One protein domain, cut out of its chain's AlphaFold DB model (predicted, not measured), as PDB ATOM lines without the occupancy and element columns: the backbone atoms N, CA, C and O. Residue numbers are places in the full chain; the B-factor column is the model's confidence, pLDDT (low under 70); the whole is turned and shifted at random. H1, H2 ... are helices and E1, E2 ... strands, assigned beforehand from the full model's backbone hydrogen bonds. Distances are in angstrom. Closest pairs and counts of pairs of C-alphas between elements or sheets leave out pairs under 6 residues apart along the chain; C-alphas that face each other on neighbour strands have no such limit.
ATOM      1  N   VAL A   4      -1.908 -30.685  17.254       42.75
ATOM      2  CA  VAL A   4      -3.372 -30.824  17.321       42.75
ATOM      3  C   VAL A   4      -3.780 -32.224  17.804       42.75
ATOM      4  O   VAL A   4      -4.603 -32.350  18.713       42.75
ATOM      5  N   GLY A   5      -3.116 -33.281  17.319       35.62
ATOM      6  CA  GLY A   5      -3.373 -34.659  17.763       35.62
ATOM      7  C   GLY A   5      -2.990 -34.924  19.227       35.62
ATOM      8  O   GLY A   5      -3.627 -35.731  19.908       35.62
ATOM      9  N   ARG A   6      -1.986 -34.205  19.754       49.41
ATOM     10  CA  ARG A   6      -1.578 -34.291  21.170       49.41
ATOM     11  C   ARG A   6      -2.580 -33.612  22.109       49.41
ATOM     12  O   ARG A   6      -2.860 -34.158  23.175       49.41
ATOM     13  N   ARG A   7      -3.159 -32.467  21.715       45.28
ATOM     14  CA  ARG A   7      -4.205 -31.767  22.491       45.28
ATOM     15  C   ARG A   7      -5.513 -32.562  22.551       45.28
ATOM     16  O   ARG A   7      -6.037 -32.744  23.647       45.28
ATOM     17  N   ALA A   8      -5.977 -33.108  21.426       42.53
ATOM     18  CA  ALA A   8      -7.200 -33.918  21.375       42.53
ATOM     19  C   ALA A   8      -7.104 -35.188  22.246       42.53
ATOM     20  O   ALA A   8      -8.000 -35.466  23.043       42.53
ATOM     21  N   ARG A   9      -5.969 -35.908  22.206       50.38
ATOM     22  CA  ARG A   9      -5.723 -37.062  23.096       50.38
ATOM     23  C   ARG A   9      -5.666 -36.674  24.574       50.38
ATOM     24  O   ARG A   9      -6.120 -37.439  25.418       50.38
ATOM     25  N   ARG A  10      -5.124 -35.498  24.913       53.56
ATOM     26  CA  ARG A  10      -5.046 -35.011  26.304       53.56
ATOM     27  C   ARG A  10      -6.428 -34.647  26.864       53.56
ATOM     28  O   ARG A  10      -6.678 -34.909  28.038       53.56
ATOM     29  N   LEU A  11      -7.317 -34.103  26.029       49.12
ATOM     30  CA  LEU A  11      -8.708 -33.791  26.380       49.12
ATOM     31  C   LEU A  11      -9.556 -35.061  26.556       49.12
ATOM     32  O   LEU A  11     -10.192 -35.222  27.595       49.12
ATOM     33  N   LEU A  12      -9.475 -36.015  25.624       52.53
ATOM     34  CA  LEU A  12     -10.168 -37.309  25.738       52.53
ATOM     35  C   LEU A  12      -9.683 -38.129  26.942       52.53
ATOM     36  O   LEU A  12     -10.475 -38.762  27.634       52.53
ATOM     37  N   ARG A  13      -8.381 -38.074  27.250       51.97
ATOM     38  CA  ARG A  13      -7.828 -38.746  28.430       51.97
ATOM     39  C   ARG A  13      -8.365 -38.137  29.730       51.97
ATOM     40  O   ARG A  13      -8.642 -38.904  30.643       51.97
ATOM     41  N   ARG A  14      -8.577 -36.812  29.796       54.25
ATOM     42  CA  ARG A  14      -9.182 -36.121  30.953       54.25
ATOM     43  C   ARG A  14     -10.661 -36.463  31.159       54.25
ATOM     44  O   ARG A  14     -11.067 -36.606  32.303       54.25
ATOM     45  N   ALA A  15     -11.427 -36.685  30.090       56.66
ATOM     46  CA  ALA A  15     -12.850 -37.040  30.181       56.66
ATOM     47  C   ALA A  15     -13.126 -38.416  30.834       56.66
ATOM     48  O   ALA A  15     -14.252 -38.695  31.231       56.66
ATOM     49  N   SER A  16     -12.108 -39.275  30.971       67.81
ATOM     50  CA  SER A  16     -12.228 -40.607  31.596       67.81
ATOM     51  C   SER A  16     -11.639 -40.700  33.007       67.81
ATOM     52  O   SER A  16     -11.664 -41.775  33.609       67.81
ATOM     53  N   VAL A  17     -11.094 -39.596  33.527       79.31
ATOM     54  CA  VAL A  17     -10.508 -39.545  34.867       79.31
ATOM     55  C   VAL A  17     -11.624 -39.379  35.887       79.31
ATOM     56  O   VAL A  17     -12.383 -38.416  35.828       79.31
ATOM     57  N   ARG A  18     -11.717 -40.314  36.833       90.00
ATOM     58  CA  ARG A  18     -12.606 -40.191  37.994       90.00
ATOM     59  C   ARG A  18     -11.770 -39.952  39.238       90.00
ATOM     60  O   ARG A  18     -10.751 -40.613  39.413       90.00
ATOM     61  N   THR A  19     -12.229 -39.061  40.103       93.12
ATOM     62  CA  THR A  19     -11.623 -38.844  41.418       93.12
ATOM     63  C   THR A  19     -12.548 -39.414  42.481       93.12
ATOM     64  O   THR A  19     -13.744 -39.132  42.462       93.12
ATOM     65  N   ALA A  20     -12.005 -40.217  43.390       95.56
ATOM     66  CA  ALA A  20     -12.732 -40.784  44.522       95.56
ATOM     67  C   ALA A  20     -12.078 -40.381  45.852       95.56
ATOM     68  O   ALA A  20     -10.879 -40.083  45.899       95.56
ATOM     69  N   ALA A  21     -12.868 -40.368  46.927       96.25
ATOM     70  CA  ALA A  21     -12.342 -40.286  48.286       96.25
ATOM     71  C   ALA A  21     -11.548 -41.552  48.639       96.25
ATOM     72  O   ALA A  21     -11.771 -42.609  48.042       96.25
ATOM     73  N   GLY A  22     -10.615 -41.444  49.588       96.44
ATOM     74  CA  GLY A  22     -10.050 -42.627  50.223       96.44
ATOM     75  C   GLY A  22     -11.130 -43.391  50.983       96.44
ATOM     76  O   GLY A  22     -12.082 -42.799  51.489       96.44
ATOM     77  N   THR A  23     -11.001 -44.712  51.031       97.31
ATOM     78  CA  THR A  23     -11.993 -45.603  51.657       97.31
ATOM     79  C   THR A  23     -11.389 -46.497  52.731       97.31
ATOM     80  O   THR A  23     -12.128 -47.056  53.531       97.31
ATOM     81  N   GLU A  24     -10.066 -46.638  52.760       97.81
ATOM     82  CA  GLU A  24      -9.354 -47.527  53.675       97.81
ATOM     83  C   GLU A  24      -7.979 -46.942  54.033       97.81
ATOM     84  O   GLU A  24      -7.423 -46.162  53.256       97.81
ATOM     85  N   PRO A  25      -7.403 -47.282  55.195       98.19
ATOM     86  CA  PRO A  25      -6.028 -46.915  55.491       98.19
ATOM     87  C   PRO A  25      -5.048 -47.541  54.489       98.19
ATOM     88  O   PRO A  25      -5.133 -48.726  54.176       98.19
ATOM     89  N   VAL A  26      -4.069 -46.765  54.019       98.25
ATOM     90  CA  VAL A  26      -3.052 -47.235  53.064       98.25
ATOM     91  C   VAL A  26      -1.672 -47.163  53.691       98.25
ATOM     92  O   VAL A  26      -1.227 -46.083  54.075       98.25
ATOM     93  N   ARG A  27      -0.945 -48.282  53.748       98.06
ATOM     94  CA  ARG A  27       0.416 -48.298  54.303       98.06
ATOM     95  C   ARG A  27       1.342 -47.371  53.509       98.06
ATOM     96  O   ARG A  27       1.506 -47.520  52.299       98.06
ATOM     97  N   ILE A  28       1.997 -46.440  54.201       98.50
ATOM     98  CA  ILE A  28       2.864 -45.428  53.578       98.50
ATOM     99  C   ILE A  28       4.037 -46.085  52.848       98.50
ATOM    100  O   ILE A  28       4.344 -45.729  51.713       98.50
ATOM    101  N   ASP A  29       4.664 -47.084  53.466       98.19
ATOM    102  CA  ASP A  29       5.807 -47.774  52.870       98.19
ATOM    103  C   ASP A  29       5.443 -48.538  51.581       98.19
ATOM    104  O   ASP A  29       6.289 -48.658  50.690       98.19
ATOM    105  N   ASP A  30       4.180 -48.953  51.414       98.00
ATOM    106  CA  ASP A  30       3.700 -49.593  50.181       98.00
ATOM    107  C   ASP A  30       3.480 -48.595  49.032       98.00
ATOM    108  O   ASP A  30       3.501 -48.989  47.863       98.00
ATOM    109  N   LEU A  31       3.319 -47.303  49.339       98.50
ATOM    110  CA  LEU A  31       3.290 -46.219  48.349       98.50
ATOM    111  C   LEU A  31       4.695 -45.774  47.924       98.50
ATOM    112  O   LEU A  31       4.853 -45.133  46.880       98.50
ATOM    113  N   ILE A  32       5.702 -46.085  48.743       98.50
ATOM    114  CA  ILE A  32       7.087 -45.648  48.568       98.50
ATOM    115  C   ILE A  32       7.908 -46.719  47.848       98.50
ATOM    116  O   ILE A  32       8.511 -46.465  46.804       98.50
ATOM    117  N   SER A  33       7.945 -47.930  48.386       98.44
ATOM    118  CA  SER A  33       8.762 -49.015  47.848       98.44
ATOM    119  C   SER A  33       7.930 -49.908  46.932       98.44
ATOM    120  O   SER A  33       6.807 -50.223  47.308       98.44
ATOM    121  N   PRO A  34       8.412 -50.337  45.747       98.56
ATOM    122  CA  PRO A  34       9.780 -50.228  45.237       98.56
ATOM    123  C   PRO A  34       9.994 -49.075  44.254       98.56
ATOM    124  O   PRO A  34      11.096 -48.912  43.746       98.56
ATOM    125  N   LEU A  35       8.967 -48.293  43.917       98.69
ATOM    126  CA  LEU A  35       9.018 -47.412  42.741       98.69
ATOM    127  C   LEU A  35       9.434 -45.963  43.029       98.69
ATOM    128  O   LEU A  35       9.725 -45.205  42.101       98.69
ATOM    129  N   ARG A  36       9.408 -45.541  44.295       98.50
ATOM    130  CA  ARG A  36       9.488 -44.133  44.703       98.50
ATOM    131  C   ARG A  36      10.608 -43.881  45.708       98.50
ATOM    132  O   ARG A  36      10.391 -43.228  46.730       98.50
ATOM    133  N   TYR A  37      11.829 -44.330  45.400       98.69
ATOM    134  CA  TYR A  37      13.018 -43.987  46.197       98.69
ATOM    135  C   TYR A  37      13.177 -42.467  46.392       98.69
ATOM    136  O   TYR A  37      13.685 -42.016  47.418       98.69
ATOM    137  N   ASP A  38      12.645 -41.655  45.467       98.62
ATOM    138  CA  ASP A  38      12.615 -40.196  45.585       98.62
ATOM    139  C   ASP A  38      11.930 -39.682  46.859       98.62
ATOM    140  O   ASP A  38      12.255 -38.596  47.329       98.62
ATOM    141  N   VAL A  39      11.004 -40.440  47.455       98.75
ATOM    142  CA  VAL A  39      10.388 -40.057  48.737       98.75
ATOM    143  C   VAL A  39      11.407 -40.132  49.877       98.75
ATOM    144  O   VAL A  39      11.396 -39.270  50.754       98.75
ATOM    145  N   LEU A  40      12.337 -41.094  49.847       98.62
ATOM    146  CA  LEU A  40      13.420 -41.166  50.830       98.62
ATOM    147  C   LEU A  40      14.453 -40.054  50.624       98.62
ATOM    148  O   LEU A  40      14.937 -39.501  51.609       98.62
ATOM    149  N   VAL A  41      14.748 -39.687  49.372       98.69
ATOM    150  CA  VAL A  41      15.606 -38.531  49.048       98.69
ATOM    151  C   VAL A  41      15.004 -37.250  49.626       98.69
ATOM    152  O   VAL A  41      15.665 -36.530  50.372       98.69
ATOM    153  N   ARG A  42      13.713 -37.007  49.359       98.69
ATOM    154  CA  ARG A  42      12.968 -35.868  49.916       98.69
ATOM    155  C   ARG A  42      12.994 -35.874  51.437       98.69
ATOM    156  O   ARG A  42      13.278 -34.841  52.022       98.69
ATOM    157  N   ARG A  43      12.719 -37.021  52.069       98.56
ATOM    158  CA  ARG A  43      12.732 -37.146  53.532       98.56
ATOM    159  C   ARG A  43      14.080 -36.718  54.110       98.56
ATOM    160  O   ARG A  43      14.097 -35.843  54.960       98.56
ATOM    161  N   ARG A  44      15.193 -37.271  53.613       98.50
ATOM    162  CA  ARG A  44      16.541 -36.937  54.115       98.50
ATOM    163  C   ARG A  44      16.855 -35.447  53.997       98.50
ATOM    164  O   ARG A  44      17.502 -34.894  54.879       98.50
ATOM    165  N   PHE A  45      16.420 -34.803  52.915       98.56
ATOM    166  CA  PHE A  45      16.578 -33.360  52.755       98.56
ATOM    167  C   PHE A  45      15.685 -32.574  53.723       98.56
ATOM    168  O   PHE A  45      16.156 -31.656  54.388       98.56
ATOM    169  N   LEU A  46      14.418 -32.967  53.868       98.38
ATOM    170  CA  LEU A  46      13.480 -32.344  54.806       98.38
ATOM    171  C   LEU A  46      13.919 -32.503  56.268       98.38
ATOM    172  O   LEU A  46      13.678 -31.597  57.056       98.38
ATOM    173  N   ASP A  47      14.602 -33.595  56.621       97.94
ATOM    174  CA  ASP A  47      15.218 -33.779  57.941       97.94
ATOM    175  C   ASP A  47      16.285 -32.701  58.213       97.94
ATOM    176  O   ASP A  47      16.401 -32.218  59.334       97.94
ATOM    177  N   ARG A  48      17.036 -32.278  57.183       97.69
ATOM    178  CA  ARG A  48      18.009 -31.178  57.299       97.69
ATOM    179  C   ARG A  48      17.328 -29.821  57.407       97.69
ATOM    180  O   ARG A  48      17.719 -29.027  58.249       97.69
ATOM    181  N   ILE A  49      16.298 -29.585  56.596       96.94
ATOM    182  CA  ILE A  49      15.524 -28.338  56.636       96.94
ATOM    183  C   ILE A  49      14.814 -28.164  57.980       96.94
ATOM    184  O   ILE A  49      14.810 -27.073  58.526       96.94
ATOM    185  N   ALA A  50      14.248 -29.230  58.547       94.81
ATOM    186  CA  ALA A  50      13.568 -29.162  59.839       94.81
ATOM    187  C   ALA A  50      14.515 -28.907  61.025       94.81
ATOM    188  O   ALA A  50      14.052 -28.498  62.083       94.81
ATOM    189  N   ALA A  51      15.817 -29.158  60.858       94.56
ATOM    190  CA  ALA A  51      16.840 -28.866  61.859       94.56
ATOM    191  C   ALA A  51      17.460 -27.463  61.703       94.56
ATOM    192  O   ALA A  51      18.286 -27.073  62.526       94.56
ATOM    193  N   ALA A  52      17.107 -26.726  60.645       94.62
ATOM    194  CA  ALA A  52      17.634 -25.395  60.379       94.62
ATOM    195  C   ALA A  52      16.947 -24.344  61.265       94.62
ATOM    196  O   ALA A  52      15.721 -24.322  61.358       94.62
ATOM    197  N   SER A  53      17.726 -23.448  61.878       90.81
ATOM    198  CA  SER A  53      17.216 -22.363  62.733       90.81
ATOM    199  C   SER A  53      17.117 -21.018  62.006       90.81
ATOM    200  O   SER A  53      16.623 -20.038  62.560       90.81
ATOM    201  N   GLY A  54      17.583 -20.949  60.757       91.00
ATOM    202  CA  GLY A  54      17.526 -19.745  59.939       91.00
ATOM    203  C   GLY A  54      18.086 -19.945  58.527       91.00
ATOM    204  O   GLY A  54      18.459 -21.062  58.160       91.00
ATOM    205  N   PRO A  55      18.174 -18.869  57.724       91.44
ATOM    206  CA  PRO A  55      18.586 -18.948  56.319       91.44
ATOM    207  C   PRO A  55      19.967 -19.583  56.098       91.44
ATOM    208  O   PRO A  55      20.115 -20.419  55.215       91.44
ATOM    209  N   ALA A  56      20.954 -19.260  56.941       89.50
ATOM    210  CA  ALA A  56      22.301 -19.827  56.831       89.50
ATOM    211  C   ALA A  56      22.317 -21.359  57.007       89.50
ATOM    212  O   ALA A  56      23.041 -22.066  56.305       89.50
ATOM    213  N   ASP A  57      21.473 -21.890  57.893       94.00
ATOM    214  CA  ASP A  57      21.343 -23.335  58.096       94.00
ATOM    215  C   ASP A  57      20.611 -24.011  56.929       94.00
ATOM    216  O   ASP A  57      20.908 -25.157  56.585       94.00
ATOM    217  N   VAL A  58      19.676 -23.304  56.283       95.38
ATOM    218  CA  VAL A  58      19.027 -23.776  55.050       95.38
ATOM    219  C   VAL A  58      20.051 -23.882  53.923       95.38
ATOM    220  O   VAL A  58      20.093 -24.907  53.240       95.38
ATOM    221  N   ASP A  59      20.919 -22.886  53.761       96.44
ATOM    222  CA  ASP A  59      21.997 -22.931  52.769       96.44
ATOM    223  C   ASP A  59      22.966 -24.090  53.057       96.44
ATOM    224  O   ASP A  59      23.328 -24.852  52.154       96.44
ATOM    225  N   ALA A  60      23.305 -24.316  54.332       96.31
ATOM    226  CA  ALA A  60      24.092 -25.475  54.748       96.31
ATOM    227  C   ALA A  60      23.378 -26.811  54.448       96.31
ATOM    228  O   ALA A  60      24.006 -27.773  53.992       96.31
ATOM    229  N   ALA A  61      22.056 -26.885  54.640       96.88
ATOM    230  CA  ALA A  61      21.252 -28.053  54.288       96.88
ATOM    231  C   ALA A  61      21.266 -28.323  52.774       96.88
ATOM    232  O   ALA A  61      21.397 -29.484  52.366       96.88
ATOM    233  N   VAL A  62      21.190 -27.278  51.947       97.88
ATOM    234  CA  VAL A  62      21.293 -27.364  50.481       97.88
ATOM    235  C   VAL A  62      22.685 -27.828  50.042       97.88
ATOM    236  O   VAL A  62      22.790 -28.690  49.169       97.88
ATOM    237  N   ALA A  63      23.751 -27.335  50.677       97.81
ATOM    238  CA  ALA A  63      25.127 -27.732  50.371       97.81
ATOM    239  C   ALA A  63      25.486 -29.155  50.855       97.81
ATOM    240  O   ALA A  63      26.448 -29.765  50.371       97.81
ATOM    241  N   SER A  64      24.724 -29.706  51.806       98.12
ATOM    242  CA  SER A  64      24.956 -31.036  52.383       98.12
ATOM    243  C   SER A  64      24.820 -32.177  51.352       98.12
ATOM    244  O   SER A  64      24.183 -32.002  50.313       98.12
ATOM    245  N   PRO A  65      25.333 -33.395  51.634       97.81
ATOM    246  CA  PRO A  65      25.097 -34.558  50.772       97.81
ATOM    247  C   PRO A  65      23.611 -34.813  50.476       97.81
ATOM    248  O   PRO A  65      23.256 -35.106  49.342       97.81
ATOM    249  N   ALA A  66      22.727 -34.630  51.465       97.62
ATOM    250  CA  ALA A  66      21.285 -34.794  51.269       97.62
ATOM    251  C   ALA A  66      20.691 -33.710  50.352       97.62
ATOM    252  O   ALA A  66      19.783 -33.998  49.573       97.62
ATOM    253  N   GLY A  67      21.206 -32.479  50.427       98.25
ATOM    254  CA  GLY A  67      20.836 -31.392  49.521       98.25
ATOM    255  C   GLY A  67      21.299 -31.644  48.088       98.25
ATOM    256  O   GLY A  67      20.522 -31.443  47.155       98.25
ATOM    257  N   ARG A  68      22.506 -32.200  47.907       98.31
ATOM    258  CA  ARG A  68      23.007 -32.632  46.592       98.31
ATOM    259  C   ARG A  68      22.167 -33.759  45.995       98.31
ATOM    260  O   ARG A  68      21.714 -33.607  44.867       98.31
ATOM    261  N   ASP A  69      21.864 -34.814  46.754       98.38
ATOM    262  CA  ASP A  69      20.971 -35.895  46.299       98.38
ATOM    263  C   ASP A  69      19.594 -35.348  45.886       98.38
ATOM    264  O   ASP A  69      19.008 -35.756  44.880       98.38
ATOM    265  N   TYR A  70      19.068 -34.397  46.664       98.62
ATOM    266  CA  TYR A  70      17.798 -33.740  46.381       98.62
ATOM    267  C   TYR A  70      17.852 -32.874  45.116       98.62
ATOM    268  O   TYR A  70      16.907 -32.901  44.325       98.62
ATOM    269  N   ARG A  71      18.958 -32.162  44.873       98.31
ATOM    270  CA  ARG A  71      19.188 -31.414  43.629       98.31
ATOM    271  C   ARG A  71      19.316 -32.346  42.427       98.31
ATOM    272  O   ARG A  71      18.625 -32.129  41.435       98.31
ATOM    273  N   SER A  72      20.081 -33.434  42.541       97.81
ATOM    274  CA  SER A  72      20.190 -34.461  41.498       97.81
ATOM    275  C   SER A  72      18.825 -35.055  41.162       97.81
ATOM    276  O   SER A  72      18.457 -35.123  39.991       97.81
ATOM    277  N   TRP A  73      18.015 -35.405  42.167       97.94
ATOM    278  CA  TRP A  73      16.629 -35.826  41.948       97.94
ATOM    279  C   TRP A  73      15.800 -34.746  41.229       97.94
ATOM    280  O   TRP A  73      15.052 -35.057  40.297       97.94
ATOM    281  N   PHE A  74      15.907 -33.484  41.644       98.00
ATOM    282  CA  PHE A  74      15.161 -32.385  41.038       98.00
ATOM    283  C   PHE A  74      15.522 -32.204  39.557       98.00
ATOM    284  O   PHE A  74      14.638 -32.203  38.703       98.00
ATOM    285  N   GLU A  75      16.802 -32.125  39.220       96.38
ATOM    286  CA  GLU A  75      17.253 -31.956  37.839       96.38
ATOM    287  C   GLU A  75      16.968 -33.206  36.993       96.38
ATOM    288  O   GLU A  75      16.357 -33.129  35.923       96.38
ATOM    289  N   GLY A  76      17.353 -34.378  37.499       94.56
ATOM    290  CA  GLY A  76      17.280 -35.639  36.769       94.56
ATOM    291  C   GLY A  76      15.863 -36.177  36.584       94.56
ATOM    292  O   GLY A  76      15.606 -36.844  35.585       94.56
ATOM    293  N   ILE A  77      14.938 -35.867  37.498       94.38
ATOM    294  CA  ILE A  77      13.554 -36.355  37.444       94.38
ATOM    295  C   ILE A  77      12.569 -35.213  37.201       94.38
ATOM    296  O   ILE A  77      11.740 -35.304  36.296       94.38
ATOM    297  N   VAL A  78      12.608 -34.144  38.005       94.44
ATOM    298  CA  VAL A  78      11.577 -33.094  37.937       94.44
ATOM    299  C   VAL A  78      11.722 -32.258  36.675       94.44
ATOM    300  O   VAL A  78      10.759 -32.155  35.915       94.44
ATOM    301  N   ILE A  79      12.908 -31.700  36.434       94.44
ATOM    302  CA  ILE A  79      13.161 -30.855  35.264       94.44
ATOM    303  C   ILE A  79      12.987 -31.674  33.989       94.44
ATOM    304  O   ILE A  79      12.125 -31.357  33.175       94.44
ATOM    305  N   ARG A  80      13.704 -32.796  33.856       91.88
ATOM    306  CA  ARG A  80      13.642 -33.629  32.642       91.88
ATOM    307  C   ARG A  80      12.231 -34.093  32.279       91.88
ATOM    308  O   ARG A  80      11.916 -34.186  31.094       91.88
ATOM    309  N   ARG A  81      11.380 -34.403  33.265       90.44
ATOM    310  CA  ARG A  81      10.050 -34.976  33.007       90.44
ATOM    311  C   ARG A  81       8.928 -33.943  32.939       90.44
ATOM    312  O   ARG A  81       8.005 -34.120  32.143       90.44
ATOM    313  N   PHE A  82       8.952 -32.927  33.797       89.06
ATOM    314  CA  PHE A  82       7.822 -32.007  33.974       89.06
ATOM    315  C   PHE A  82       8.100 -30.590  33.483       89.06
ATOM    316  O   PHE A  82       7.139 -29.896  33.159       89.06
ATOM    317  N   HIS A  83       9.373 -30.203  33.397       91.12
ATOM    318  CA  HIS A  83       9.803 -28.879  32.951       91.12
ATOM    319  C   HIS A  83      10.946 -28.954  31.925       91.12
ATOM    320  O   HIS A  83      11.995 -28.333  32.127       91.12
ATOM    321  N   PRO A  84      10.803 -29.743  30.839       90.94
ATOM    322  CA  PRO A  84      11.870 -29.902  29.854       90.94
ATOM    323  C   PRO A  84      12.254 -28.577  29.182       90.94
ATOM    324  O   PRO A  84      13.370 -28.454  28.699       90.94
ATOM    325  N   GLU A  85      11.370 -27.576  29.180       91.56
ATOM    326  CA  GLU A  85      11.647 -26.219  28.703       91.56
ATOM    327  C   GLU A  85      12.718 -25.481  29.516       91.56
ATOM    328  O   GLU A  85      13.337 -24.553  29.007       91.56
ATOM    329  N   LEU A  86      12.940 -25.884  30.770       89.69
ATOM    330  CA  LEU A  86      13.987 -25.312  31.617       89.69
ATOM    331  C   LEU A  86      15.341 -25.998  31.388       89.69
ATOM    332  O   LEU A  86      16.375 -25.466  31.792       89.69
ATOM    333  N   ALA A  87      15.354 -27.170  30.743       83.56
ATOM    334  CA  ALA A  87      16.580 -27.906  30.477       83.56
ATOM    335  C   ALA A  87      17.491 -27.093  29.540       83.56
ATOM    336  O   ALA A  87      17.084 -26.685  28.456       83.56
ATOM    337  N   GLY A  88      18.731 -26.848  29.972       80.00
ATOM    338  CA  GLY A  88      19.728 -26.087  29.208       80.00
ATOM    339  C   GLY A  88      19.835 -24.602  29.566       80.00
ATOM    340  O   GLY A  88      20.757 -23.946  29.094       80.00
ATOM    341  N   THR A  89      18.967 -24.071  30.436       91.69
ATOM    342  CA  THR A  89      19.110 -22.703  30.968       91.69
ATOM    343  C   THR A  89      19.495 -22.767  32.443       91.69
ATOM    344  O   THR A  89      18.618 -22.840  33.305       91.69
ATOM    345  N   ALA A  90      20.799 -22.754  32.737       92.56
ATOM    346  CA  ALA A  90      21.329 -22.935  34.096       92.56
ATOM    347  C   ALA A  90      20.655 -22.005  35.122       92.56
ATOM    348  O   ALA A  90      20.155 -22.477  36.141       92.56
ATOM    349  N   ASP A  91      20.511 -20.720  34.797       95.62
ATOM    350  CA  ASP A  91      19.861 -19.746  35.681       95.62
ATOM    351  C   ASP A  91      18.378 -20.045  35.929       95.62
ATOM    352  O   ASP A  91      17.845 -19.770  37.005       95.62
ATOM    353  N   ALA A  92      17.671 -20.586  34.932       95.12
ATOM    354  CA  ALA A  92      16.264 -20.937  35.086       95.12
ATOM    355  C   ALA A  92      16.099 -22.181  35.966       95.12
ATOM    356  O   ALA A  92      15.194 -22.217  36.802       95.12
ATOM    357  N   VAL A  93      16.993 -23.166  35.817       95.81
ATOM    358  CA  VAL A  93      17.063 -24.338  36.700       95.81
ATOM    359  C   VAL A  93      17.378 -23.906  38.130       95.81
ATOM    360  O   VAL A  93      16.690 -24.346  39.050       95.81
ATOM    361  N   GLU A  94      18.334 -22.995  38.315       97.00
ATOM    362  CA  GLU A  94      18.713 -22.488  39.636       97.00
ATOM    363  C   GLU A  94      17.550 -21.761  40.318       97.00
ATOM    364  O   GLU A  94      17.170 -22.104  41.439       97.00
ATOM    365  N   ARG A  95      16.882 -20.832  39.619       96.94
ATOM    366  CA  ARG A  95      15.691 -20.151  40.160       96.94
ATOM    367  C   ARG A  95      14.575 -21.131  40.521       96.94
ATOM    368  O   ARG A  95      13.927 -20.970  41.557       96.94
ATOM    369  N   ALA A  96      14.345 -22.144  39.686       97.38
ATOM    370  CA  ALA A  96      13.332 -23.162  39.944       97.38
ATOM    371  C   ALA A  96      13.695 -24.043  41.152       97.38
ATOM    372  O   ALA A  96      12.813 -24.396  41.940       97.38
ATOM    373  N   PHE A  97      14.977 -24.371  41.329       98.06
ATOM    374  CA  PHE A  97      15.456 -25.117  42.487       98.06
ATOM    375  C   PHE A  97      15.351 -24.289  43.774       98.06
ATOM    376  O   PHE A  97      14.793 -24.773  44.757       98.06
ATOM    377  N   ALA A  98      15.760 -23.018  43.755       97.88
ATOM    378  CA  ALA A  98      15.613 -22.107  44.890       97.88
ATOM    379  C   ALA A  98      14.141 -21.942  45.312       97.88
ATOM    380  O   ALA A  98      13.806 -22.030  46.493       97.88
ATOM    381  N   GLU A  99      13.223 -21.783  44.350       97.94
ATOM    382  CA  GLU A  99      11.776 -21.798  44.608       97.94
ATOM    383  C   GLU A  99      11.322 -23.123  45.239       97.94
ATOM    384  O   GLU A  99      10.530 -23.132  46.185       97.94
ATOM    385  N   ARG A 100      11.837 -24.259  44.755       98.06
ATOM    386  CA  ARG A 100      11.515 -25.579  45.308       98.06
ATOM    387  C   ARG A 100      11.986 -25.728  46.756       98.06
ATOM    388  O   ARG A 100      11.260 -26.328  47.554       98.06
ATOM    389  N   VAL A 101      13.165 -25.209  47.090       98.31
ATOM    390  CA  VAL A 101      13.697 -25.190  48.459       98.31
ATOM    391  C   VAL A 101      12.831 -24.301  49.346       98.31
ATOM    392  O   VAL A 101      12.335 -24.797  50.354       98.31
ATOM    393  N   ARG A 102      12.522 -23.065  48.928       98.25
ATOM    394  CA  ARG A 102      11.634 -22.151  49.678       98.25
ATOM    395  C   ARG A 102      10.277 -22.784  49.997       98.25
ATOM    396  O   ARG A 102       9.830 -22.741  51.137       98.25
ATOM    397  N   ARG A 103       9.652 -23.470  49.032       97.94
ATOM    398  CA  ARG A 103       8.405 -24.225  49.275       97.94
ATOM    399  C   ARG A 103       8.575 -25.400  50.235       97.94
ATOM    400  O   ARG A 103       7.627 -25.761  50.919       97.94
ATOM    401  N   SER A 104       9.748 -26.032  50.248       98.06
ATOM    402  CA  SER A 104      10.039 -27.144  51.159       98.06
ATOM    403  C   SER A 104      10.220 -26.647  52.595       98.06
ATOM    404  O   SER A 104       9.718 -27.297  53.505       98.06
ATOM    405  N   VAL A 105      10.858 -25.483  52.783       98.19
ATOM    406  CA  VAL A 105      10.958 -24.783  54.076       98.19
ATOM    407  C   VAL A 105       9.566 -24.436  54.598       98.19
ATOM    408  O   VAL A 105       9.181 -24.940  55.647       98.19
ATOM    409  N   ALA A 106       8.763 -23.713  53.810       97.62
ATOM    410  CA  ALA A 106       7.403 -23.332  54.202       97.62
ATOM    411  C   ALA A 106       6.515 -24.548  54.532       97.62
ATOM    412  O   ALA A 106       5.698 -24.511  55.451       97.62
ATOM    413  N   LEU A 107       6.684 -25.658  53.802       97.19
ATOM    414  CA  LEU A 107       5.978 -26.900  54.103       97.19
ATOM    415  C   LEU A 107       6.443 -27.526  55.428       97.19
ATOM    416  O   LEU A 107       5.600 -28.003  56.180       97.19
ATOM    417  N   CYS A 108       7.750 -27.550  55.712       97.56
ATOM    418  CA  CYS A 108       8.268 -28.024  56.997       97.56
ATOM    419  C   CYS A 108       7.730 -27.189  58.162       97.56
ATOM    420  O   CYS A 108       7.297 -27.770  59.151       97.56
ATOM    421  N   GLU A 109       7.729 -25.864  58.028       97.06
ATOM    422  CA  GLU A 109       7.214 -24.931  59.038       97.06
ATOM    423  C   GLU A 109       5.720 -25.154  59.287       97.06
ATOM    424  O   GLU A 109       5.300 -25.364  60.424       97.06
ATOM    425  N   SER A 110       4.918 -25.204  58.218       97.06
ATOM    426  CA  SER A 110       3.481 -25.475  58.312       97.06
ATOM    427  C   SER A 110       3.189 -26.835  58.952       97.06
ATOM    428  O   SER A 110       2.316 -26.927  59.814       97.06
ATOM    429  N   PHE A 111       3.935 -27.876  58.573       97.19
ATOM    430  CA  PHE A 111       3.764 -29.215  59.133       97.19
ATOM    431  C   PHE A 111       4.205 -29.288  60.599       97.19
ATOM    432  O   PHE A 111       3.570 -29.972  61.391       97.19
ATOM    433  N   ALA A 112       5.273 -28.588  60.987       96.38
ATOM    434  CA  ALA A 112       5.712 -28.527  62.380       96.38
ATOM    435  C   ALA A 112       4.703 -27.780  63.268       96.38
ATOM    436  O   ALA A 112       4.494 -28.171  64.412       96.38
ATOM    437  N   ALA A 113       4.065 -26.735  62.737       97.25
ATOM    438  CA  ALA A 113       3.104 -25.928  63.480       97.25
ATOM    439  C   ALA A 113       1.741 -26.614  63.668       97.25
ATOM    440  O   ALA A 113       1.144 -26.495  64.734       97.25
ATOM    441  N   ALA A 114       1.233 -27.304  62.640       96.88
ATOM    442  CA  ALA A 114      -0.148 -27.803  62.620       96.88
ATOM    443  C   ALA A 114      -0.287 -29.299  62.287       96.88
ATOM    444  O   ALA A 114      -1.399 -29.820  62.248       96.88
ATOM    445  N   GLY A 115       0.818 -30.004  62.038       96.38
ATOM    446  CA  GLY A 115       0.790 -31.374  61.540       96.38
ATOM    447  C   GLY A 115       0.338 -31.460  60.080       96.38
ATOM    448  O   GLY A 115       0.517 -30.544  59.274       96.38
ATOM    449  N   TYR A 116      -0.228 -32.607  59.711       96.50
ATOM    450  CA  TYR A 116      -0.759 -32.827  58.371       96.50
ATOM    451  C   TYR A 116      -2.123 -32.146  58.188       96.50
ATOM    452  O   TYR A 116      -3.064 -32.457  58.910       96.50
ATOM    453  N   ASP A 117      -2.241 -31.285  57.174       95.06
ATOM    454  CA  ASP A 117      -3.505 -30.648  56.796       95.06
ATOM    455  C   ASP A 117      -4.310 -31.517  55.796       95.06
ATOM    456  O   ASP A 117      -3.903 -31.652  54.631       95.06
ATOM    457  N   PRO A 118      -5.468 -32.086  56.196       91.75
ATOM    458  CA  PRO A 118      -6.314 -32.887  55.313       91.75
ATOM    459  C   PRO A 118      -7.070 -32.060  54.261       91.75
ATOM    460  O   PRO A 118      -7.553 -32.638  53.283       91.75
ATOM    461  N   ALA A 119      -7.150 -30.726  54.391       93.00
ATOM    462  CA  ALA A 119      -7.731 -29.864  53.356       93.00
ATOM    463  C   ALA A 119      -6.896 -29.888  52.064       93.00
ATOM    464  O   ALA A 119      -7.430 -29.741  50.961       93.00
ATOM    465  N   GLY A 120      -5.594 -30.164  52.190       93.62
ATOM    466  CA  GLY A 120      -4.731 -30.599  51.102       93.62
ATOM    467  C   GLY A 120      -4.543 -32.119  51.124       93.62
ATOM    468  O   GLY A 120      -3.533 -32.584  51.664       93.62
ATOM    469  N   PRO A 121      -5.418 -32.931  50.500       96.88
ATOM    470  CA  PRO A 121      -5.234 -34.380  50.432       96.88
ATOM    471  C   PRO A 121      -4.037 -34.757  49.545       96.88
ATOM    472  O   PRO A 121      -3.682 -34.036  48.601       96.88
ATOM    473  N   LEU A 122      -3.392 -35.893  49.817       98.19
ATOM    474  CA  LEU A 122      -2.463 -36.509  48.865       98.19
ATOM    475  C   LEU A 122      -3.250 -37.050  47.665       98.19
ATOM    476  O   LEU A 122      -4.340 -37.600  47.820       98.19
ATOM    477  N   LEU A 123      -2.690 -36.944  46.458       98.19
ATOM    478  CA  LEU A 123      -3.289 -37.566  45.279       98.19
ATOM    479  C   LEU A 123      -2.622 -38.912  45.024       98.19
ATOM    480  O   LEU A 123      -1.470 -38.974  44.583       98.19
ATOM    481  N   LEU A 124      -3.356 -39.990  45.259       98.56
ATOM    482  CA  LEU A 124      -3.000 -41.319  44.787       98.56
ATOM    483  C   LEU A 124      -3.562 -41.535  43.383       98.56
ATOM    484  O   LEU A 124      -4.500 -40.871  42.945       98.56
ATOM    485  N   ARG A 125      -2.979 -42.480  42.658       98.19
ATOM    486  CA  ARG A 125      -3.389 -42.870  41.314       98.19
ATOM    487  C   ARG A 125      -3.676 -44.354  41.280       98.19
ATOM    488  O   ARG A 125      -2.956 -45.148  41.886       98.19
ATOM    489  N   SER A 126      -4.696 -44.704  40.515       97.94
ATOM    490  CA  SER A 126      -5.083 -46.072  40.224       97.94
ATOM    491  C   SER A 126      -5.486 -46.234  38.757       97.94
ATOM    492  O   SER A 126      -5.653 -45.267  38.000       97.94
ATOM    493  N   GLY A 127      -5.626 -47.485  38.336       96.12
ATOM    494  CA  GLY A 127      -6.082 -47.851  37.005       96.12
ATOM    495  C   GLY A 127      -7.039 -49.032  37.064       96.12
ATOM    496  O   GLY A 127      -6.850 -49.927  37.883       96.12
ATOM    497  N   ARG A 128      -8.033 -49.083  36.165       94.06
ATOM    498  CA  ARG A 128      -8.824 -50.319  35.972       94.06
ATOM    499  C   ARG A 128      -7.921 -51.468  35.525       94.06
ATOM    500  O   ARG A 128      -8.107 -52.607  35.939       94.06
ATOM    501  N   ARG A 129      -6.917 -51.135  34.711       95.62
ATOM    502  CA  ARG A 129      -5.769 -51.980  34.395       95.62
ATOM    503  C   ARG A 129      -4.485 -51.309  34.875       95.62
ATOM    504  O   ARG A 129      -4.222 -50.158  34.521       95.62
ATOM    505  N   ILE A 130      -3.669 -52.046  35.625       97.44
ATOM    506  CA  ILE A 130      -2.295 -51.647  35.941       97.44
ATOM    507  C   ILE A 130      -1.376 -52.251  34.877       97.44
ATOM    508  O   ILE A 130      -1.324 -53.466  34.687       97.44
ATOM    509  N   ALA A 131      -0.723 -51.388  34.108       97.69
ATOM    510  CA  ALA A 131       0.303 -51.768  33.149       97.69
ATOM    511  C   ALA A 131       1.667 -51.865  33.848       97.69
ATOM    512  O   ALA A 131       1.848 -51.357  34.955       97.69
ATOM    513  N   ALA A 132       2.636 -52.494  33.180       98.06
ATOM    514  CA  ALA A 132       4.024 -52.412  33.615       98.06
ATOM    515  C   ALA A 132       4.496 -50.944  33.647       98.06
ATOM    516  O   ALA A 132       3.968 -50.092  32.922       98.06
ATOM    517  N   THR A 133       5.489 -50.654  34.484       98.25
ATOM    518  CA  THR A 133       6.188 -49.363  34.474       98.25
ATOM    519  C   THR A 133       6.886 -49.146  33.127       98.25
ATOM    520  O   THR A 133       7.064 -50.081  32.346       98.25
ATOM    521  N   ALA A 134       7.339 -47.919  32.851       96.44
ATOM    522  CA  ALA A 134       8.116 -47.627  31.638       96.44
ATOM    523  C   ALA A 134       9.421 -48.450  31.536       96.44
ATOM    524  O   ALA A 134       9.910 -48.694  30.440       96.44
ATOM    525  N   THR A 135       9.946 -48.902  32.676       97.25
ATOM    526  CA  THR A 135      11.131 -49.762  32.816       97.25
ATOM    527  C   THR A 135      10.806 -51.257  32.734       97.25
ATOM    528  O   THR A 135      11.709 -52.083  32.741       97.25
ATOM    529  N   GLY A 136       9.523 -51.632  32.658       98.06
ATOM    530  CA  GLY A 136       9.080 -53.021  32.522       98.06
ATOM    531  C   GLY A 136       8.763 -53.748  33.832       98.06
ATOM    532  O   GLY A 136       8.318 -54.899  33.778       98.06
ATOM    533  N   LYS A 137       8.910 -53.102  35.000       98.38
ATOM    534  CA  LYS A 137       8.519 -53.691  36.292       98.38
ATOM    535  C   LYS A 137       7.013 -53.927  36.331       98.38
ATOM    536  O   LYS A 137       6.217 -53.077  35.923       98.38
ATOM    537  N   ARG A 138       6.609 -55.081  36.857       98.06
ATOM    538  CA  ARG A 138       5.203 -55.430  37.095       98.06
ATOM    539  C   ARG A 138       4.935 -55.382  38.583       98.06
ATOM    540  O   ARG A 138       5.613 -56.066  39.332       98.06
ATOM    541  N   ILE A 139       3.961 -54.566  38.963       97.38
ATOM    542  CA  ILE A 139       3.576 -54.305  40.343       97.38
ATOM    543  C   ILE A 139       2.083 -54.624  40.486       97.38
ATOM    544  O   ILE A 139       1.275 -54.106  39.720       97.38
ATOM    545  N   GLU A 140       1.725 -55.497  41.425       93.56
ATOM    546  CA  GLU A 140       0.364 -56.022  41.609       93.56
ATOM    547  C   GLU A 140      -0.551 -55.060  42.372       93.56
ATOM    548  O   GLU A 140      -1.761 -55.015  42.137       93.56
ATOM    549  N   ARG A 141       0.022 -54.269  43.286       92.62
ATOM    550  CA  ARG A 141      -0.707 -53.233  44.035       92.62
ATOM    551  C   ARG A 141      -1.351 -52.212  43.092       92.62
ATOM    552  O   ARG A 141      -0.888 -51.966  41.980       92.62
ATOM    553  N   ARG A 142      -2.445 -51.603  43.560       95.94
ATOM    554  CA  ARG A 142      -3.343 -50.779  42.730       95.94
ATOM    555  C   ARG A 142      -3.313 -49.287  43.026       95.94
ATOM    556  O   ARG A 142      -3.893 -48.520  42.256       95.94
ATOM    557  N   LEU A 143      -2.670 -48.882  44.115       98.12
ATOM    558  CA  LEU A 143      -2.546 -47.488  44.527       98.12
ATOM    559  C   LEU A 143      -1.085 -47.062  44.451       98.12
ATOM    560  O   LEU A 143      -0.195 -47.742  44.954       98.12
ATOM    561  N   PHE A 144      -0.855 -45.919  43.816       98.44
ATOM    562  CA  PHE A 144       0.469 -45.343  43.620       98.44
ATOM    563  C   PHE A 144       0.426 -43.866  43.972       98.44
ATOM    564  O   PHE A 144      -0.514 -43.173  43.592       98.44
ATOM    565  N   VAL A 145       1.442 -43.342  44.654       97.69
ATOM    566  CA  VAL A 145       1.490 -41.900  44.930       97.69
ATOM    567  C   VAL A 145       1.672 -41.107  43.628       97.69
ATOM    568  O   VAL A 145       2.586 -41.372  42.843       97.69
ATOM    569  N   GLY A 146       0.778 -40.147  43.384       95.00
ATOM    570  CA  GLY A 146       0.787 -39.249  42.230       95.00
ATOM    571  C   GLY A 146       1.334 -37.870  42.578       95.00
ATOM    572  O   GLY A 146       2.337 -37.454  42.002       95.00
ATOM    573  N   ASP A 147       0.702 -37.203  43.544       95.88
ATOM    574  CA  ASP A 147       1.117 -35.906  44.092       95.88
ATOM    575  C   ASP A 147       1.215 -35.952  45.629       95.88
ATOM    576  O   ASP A 147       0.688 -36.858  46.275       95.88
ATOM    577  N   GLY A 148       1.920 -34.983  46.219       96.75
ATOM    578  CA  GLY A 148       2.067 -34.866  47.669       96.75
ATOM    579  C   GLY A 148       3.243 -35.654  48.239       96.75
ATOM    580  O   GLY A 148       3.284 -35.927  49.429       96.75
ATOM    581  N   CYS A 149       4.244 -36.000  47.426       97.88
ATOM    582  CA  CYS A 149       5.376 -36.823  47.872       97.88
ATOM    583  C   CYS A 149       6.246 -36.160  48.955       97.88
ATOM    584  O   CYS A 149       6.869 -36.865  49.739       97.88
ATOM    585  N   HIS A 150       6.283 -34.824  49.020       98.31
ATOM    586  CA  HIS A 150       6.894 -34.099  50.143       98.31
ATOM    587  C   HIS A 150       6.087 -34.263  51.438       98.31
ATOM    588  O   HIS A 150       6.668 -34.559  52.473       98.31
ATOM    589  N   ARG A 151       4.752 -34.165  51.367       98.38
ATOM    590  CA  ARG A 151       3.852 -34.426  52.506       98.38
ATOM    591  C   ARG A 151       3.948 -35.883  52.969       98.38
ATOM    592  O   ARG A 151       4.066 -36.136  54.158       98.38
ATOM    593  N   LEU A 152       4.011 -36.833  52.031       98.56
ATOM    594  CA  LEU A 152       4.245 -38.251  52.327       98.56
ATOM    595  C   LEU A 152       5.590 -38.477  53.038       98.56
ATOM    596  O   LEU A 152       5.665 -39.266  53.974       98.56
ATOM    597  N   ALA A 153       6.646 -37.782  52.604       98.62
ATOM    598  CA  ALA A 153       7.958 -37.851  53.241       98.62
ATOM    599  C   ALA A 153       7.929 -37.325  54.687       98.62
ATOM    600  O   ALA A 153       8.539 -37.952  55.551       98.62
ATOM    601  N   LEU A 154       7.204 -36.229  54.951       98.44
ATOM    602  CA  LEU A 154       7.011 -35.681  56.301       98.44
ATOM    603  C   LEU A 154       6.193 -36.615  57.193       98.44
ATOM    604  O   LEU A 154       6.650 -36.945  58.278       98.44
ATOM    605  N   LEU A 155       5.060 -37.130  56.709       98.19
ATOM    606  CA  LEU A 155       4.259 -38.125  57.435       98.19
ATOM    607  C   LEU A 155       5.110 -39.333  57.845       98.19
ATOM    608  O   LEU A 155       5.113 -39.750  58.999       98.19
ATOM    609  N   ARG A 156       5.903 -39.859  56.908       97.69
ATOM    610  CA  ARG A 156       6.806 -40.978  57.183       97.69
ATOM    611  C   ARG A 156       7.934 -40.611  58.155       97.69
ATOM    612  O   ARG A 156       8.396 -41.474  58.899       97.69
ATOM    613  N   ARG A 157       8.450 -39.376  58.096       96.94
ATOM    614  CA  ARG A 157       9.452 -38.869  59.048       96.94
ATOM    615  C   ARG A 157       8.885 -38.878  60.462       96.94
ATOM    616  O   ARG A 157       9.579 -39.328  61.364       96.94
ATOM    617  N   ASP A 158       7.643 -38.433  60.606       96.69
ATOM    618  CA  ASP A 158       6.927 -38.296  61.876       96.69
ATOM    619  C   ASP A 158       6.417 -39.632  62.449       96.69
ATOM    620  O   ASP A 158       5.732 -39.676  63.463       96.69
ATOM    621  N   GLY A 159       6.754 -40.753  61.803       96.81
ATOM    622  CA  GLY A 159       6.412 -42.091  62.281       96.81
ATOM    623  C   GLY A 159       5.043 -42.599  61.832       96.81
ATOM    624  O   GLY A 159       4.679 -43.717  62.196       96.81
ATOM    625  N   ALA A 160       4.305 -41.858  60.996       97.69
ATOM    626  CA  ALA A 160       3.065 -42.370  60.427       97.69
ATOM    627  C   ALA A 160       3.348 -43.623  59.579       97.69
ATOM    628  O   ALA A 160       4.202 -43.627  58.686       97.69
ATOM    629  N   THR A 161       2.601 -44.692  59.847       97.56
ATOM    630  CA  THR A 161       2.722 -45.978  59.142       97.56
ATOM    631  C   THR A 161       1.689 -46.129  58.026       97.56
ATOM    632  O   THR A 161       1.922 -46.873  57.069       97.56
ATOM    633  N   ALA A 162       0.579 -45.386  58.093       98.19
ATOM    634  CA  ALA A 162      -0.505 -45.412  57.118       98.19
ATOM    635  C   ALA A 162      -1.088 -44.014  56.847       98.19
ATOM    636  O   ALA A 162      -1.106 -43.156  57.726       98.19
ATOM    637  N   LEU A 163      -1.582 -43.805  55.624       97.69
ATOM    638  CA  LEU A 163      -2.460 -42.695  55.263       97.69
ATOM    639  C   LEU A 163      -3.892 -43.058  55.637       97.69
ATOM    640  O   LEU A 163      -4.373 -44.114  55.229       97.69
ATOM    641  N   GLN A 164      -4.567 -42.174  56.363       97.56
ATOM    642  CA  GLN A 164      -5.986 -42.330  56.673       97.56
ATOM    643  C   GLN A 164      -6.864 -41.979  55.453       97.56
ATOM    644  O   GLN A 164      -6.415 -41.222  54.587       97.56
ATOM    645  N   PRO A 165      -8.095 -42.520  55.345       97.44
ATOM    646  CA  PRO A 165      -8.983 -42.304  54.194       97.44
ATOM    647  C   PRO A 165      -9.246 -40.832  53.832       97.44
ATOM    648  O   PRO A 165      -9.377 -40.481  52.657       97.44
ATOM    649  N   ASP A 166      -9.309 -39.956  54.830       96.62
ATOM    650  CA  ASP A 166      -9.523 -38.517  54.674       96.62
ATOM    651  C   ASP A 166      -8.288 -37.778  54.126       96.62
ATOM    652  O   ASP A 166      -8.443 -36.798  53.391       96.62
ATOM    653  N   ALA A 167      -7.088 -38.310  54.377       97.56
ATOM    654  CA  ALA A 167      -5.797 -37.755  53.970       97.56
ATOM    655  C   ALA A 167      -5.452 -37.942  52.481       97.56
ATOM    656  O   ALA A 167      -4.404 -37.481  52.019       97.56
ATOM    657  N   TYR A 168      -6.288 -38.625  51.693       98.50
ATOM    658  CA  TYR A 168      -6.009 -38.795  50.270       98.50
ATOM    659  C   TYR A 168      -7.247 -38.829  49.371       98.50
ATOM    660  O   TYR A 168      -8.392 -39.002  49.792       98.50
ATOM    661  N   ARG A 169      -6.997 -38.626  48.077       98.19
ATOM    662  CA  ARG A 169      -7.942 -38.834  46.975       98.19
ATOM    663  C   ARG A 169      -7.314 -39.758  45.945       98.19
ATOM    664  O   ARG A 169      -6.095 -39.782  45.795       98.19
ATOM    665  N   VAL A 170      -8.141 -40.505  45.223       98.38
ATOM    666  CA  VAL A 170      -7.683 -41.456  44.204       98.38
ATOM    667  C   VAL A 170      -8.112 -40.987  42.824       98.38
ATOM    668  O   VAL A 170      -9.302 -40.935  42.524       98.38
ATOM    669  N   GLU A 171      -7.138 -40.694  41.969       97.75
ATOM    670  CA  GLU A 171      -7.336 -40.506  40.535       97.75
ATOM    671  C   GLU A 171      -7.364 -41.872  39.834       97.75
ATOM    672  O   GLU A 171      -6.346 -42.558  39.743       97.75
ATOM    673  N   ILE A 172      -8.520 -42.272  39.312       96.75
ATOM    674  CA  ILE A 172      -8.721 -43.543  38.616       96.75
ATOM    675  C   ILE A 172      -8.766 -43.292  37.112       96.75
ATOM    676  O   ILE A 172      -9.586 -42.519  36.610       96.75
ATOM    677  N   THR A 173      -7.907 -43.997  36.379       95.50
ATOM    678  CA  THR A 173      -7.839 -43.949  34.911       95.50
ATOM    679  C   THR A 173      -8.135 -45.325  34.296       95.50
ATOM    680  O   THR A 173      -8.089 -46.335  34.999       95.50
ATOM    681  N   PRO A 174      -8.449 -45.436  32.991       95.00
ATOM    682  CA  PRO A 174      -8.652 -46.749  32.367       95.00
ATOM    683  C   PRO A 174      -7.416 -47.658  32.464       95.00
ATOM    684  O   PRO A 174      -7.521 -48.803  32.899       95.00
ATOM    685  N   THR A 175      -6.240 -47.114  32.144       95.69
ATOM    686  CA  THR A 175      -4.954 -47.811  32.240       95.69
ATOM    687  C   THR A 175      -3.930 -46.902  32.902       95.69
ATOM    688  O   THR A 175      -3.671 -45.797  32.409       95.69
ATOM    689  N   LEU A 176      -3.309 -47.391  33.974       97.12
ATOM    690  CA  LEU A 176      -2.221 -46.715  34.675       97.12
ATOM    691  C   LEU A 176      -0.915 -47.488  34.476       97.12
ATOM    692  O   LEU A 176      -0.841 -48.662  34.822       97.12
ATOM    693  N   ALA A 177       0.114 -46.815  33.967       97.19
ATOM    694  CA  ALA A 177       1.501 -47.259  34.084       97.19
ATOM    695  C   ALA A 177       2.142 -46.468  35.239       97.19
ATOM    696  O   ALA A 177       2.228 -45.237  35.132       97.19
TER     697      ALA A 177
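This is residues 4 to 177 of the 246 residues of an uncharacterized protein of Acidobacteria bacterium (UniProt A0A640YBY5). A twisted four-stranded sheet makes one end of the model and a cluster of crossed helices, H3, H4, H5 and H6, makes the other, with H7 between H3 and the sheet. Residues 4 to 12 of H1 stick out, and H4 lies at the end away from the sheet. The printed part has 174 residues, in the order H1 E1 H2 H3 H4 H5 H6 E2 E3 H7 E4, of mixed class. The sheet is mixed, in the order E1 E4 E2 E3. The whole is compact, with a radius of gyration of the C-alphas of 17.4 A and spans of 48 by 39 by 29 A.

H1, residues 4 to 14, touches no helix and is not on the sheet. E1, residues 18 to 21, is an edge strand, antiparallel to E4, residues 168 to 176, with N 20 and O 170 2.9 A apart. E4 is parallel to E2, residues 122 to 130, with N 124 and O 169 2.8 A apart. E2 bends by 79 degrees at residue 127 and E4 by 94 degrees at residue 173. E2 forms an antiparallel hairpin with E3, residues 144 to 147, with N 125 and O 144 2.7 A apart. H2, residues 28 to 32, only grazes the sheet; its closest C-alphas to E3 are those of Leu 31 and Phe 144, 5.6 A. The hub is H3, residues 37 to 50. It forms a helical hairpin with H4, residues 55 to 63, at a shallow tilt of 29 degrees, closest at C-alphas 48 and 61, 5.4 A. H5, residues 65 to 82, touches H3 at a steep tilt of 51 degrees, closest at C-alphas 66 and 45, 5.1 A. H6, residues 90 to 114, touches H3 closest at C-alphas 108 and 50, 6.1 A. H7, residues 149 to 157, touches H3 closest at C-alphas 153 and 43, 4.8 A, and only grazes the sheet. Every O i to N i+4 pair is within hydrogen-bond range in H1, H2, H4, H6 and H7; H3 has 9 of 10 and H5 12 of 14.

H1 begins at C-alpha 4, (-3.372, -30.824, 17.321). H3 measures 20.2 A, H5 24.2 A and E2 19.9 A. H6, 36.0 A, begins at (21.329, -22.935, 34.096). E4, 17.9 A, ends at C-alpha 176, (-2.221, -46.715, 34.675).

The C-alphas of Gly 5 and Ser 53 are the two farthest apart, 51.0 A. The printed part has no cut. The link from E2 to E3 is long, 13 residues. Residues 4 to 16 are under 70 in pLDDT; the mean of the printed part is 92.9.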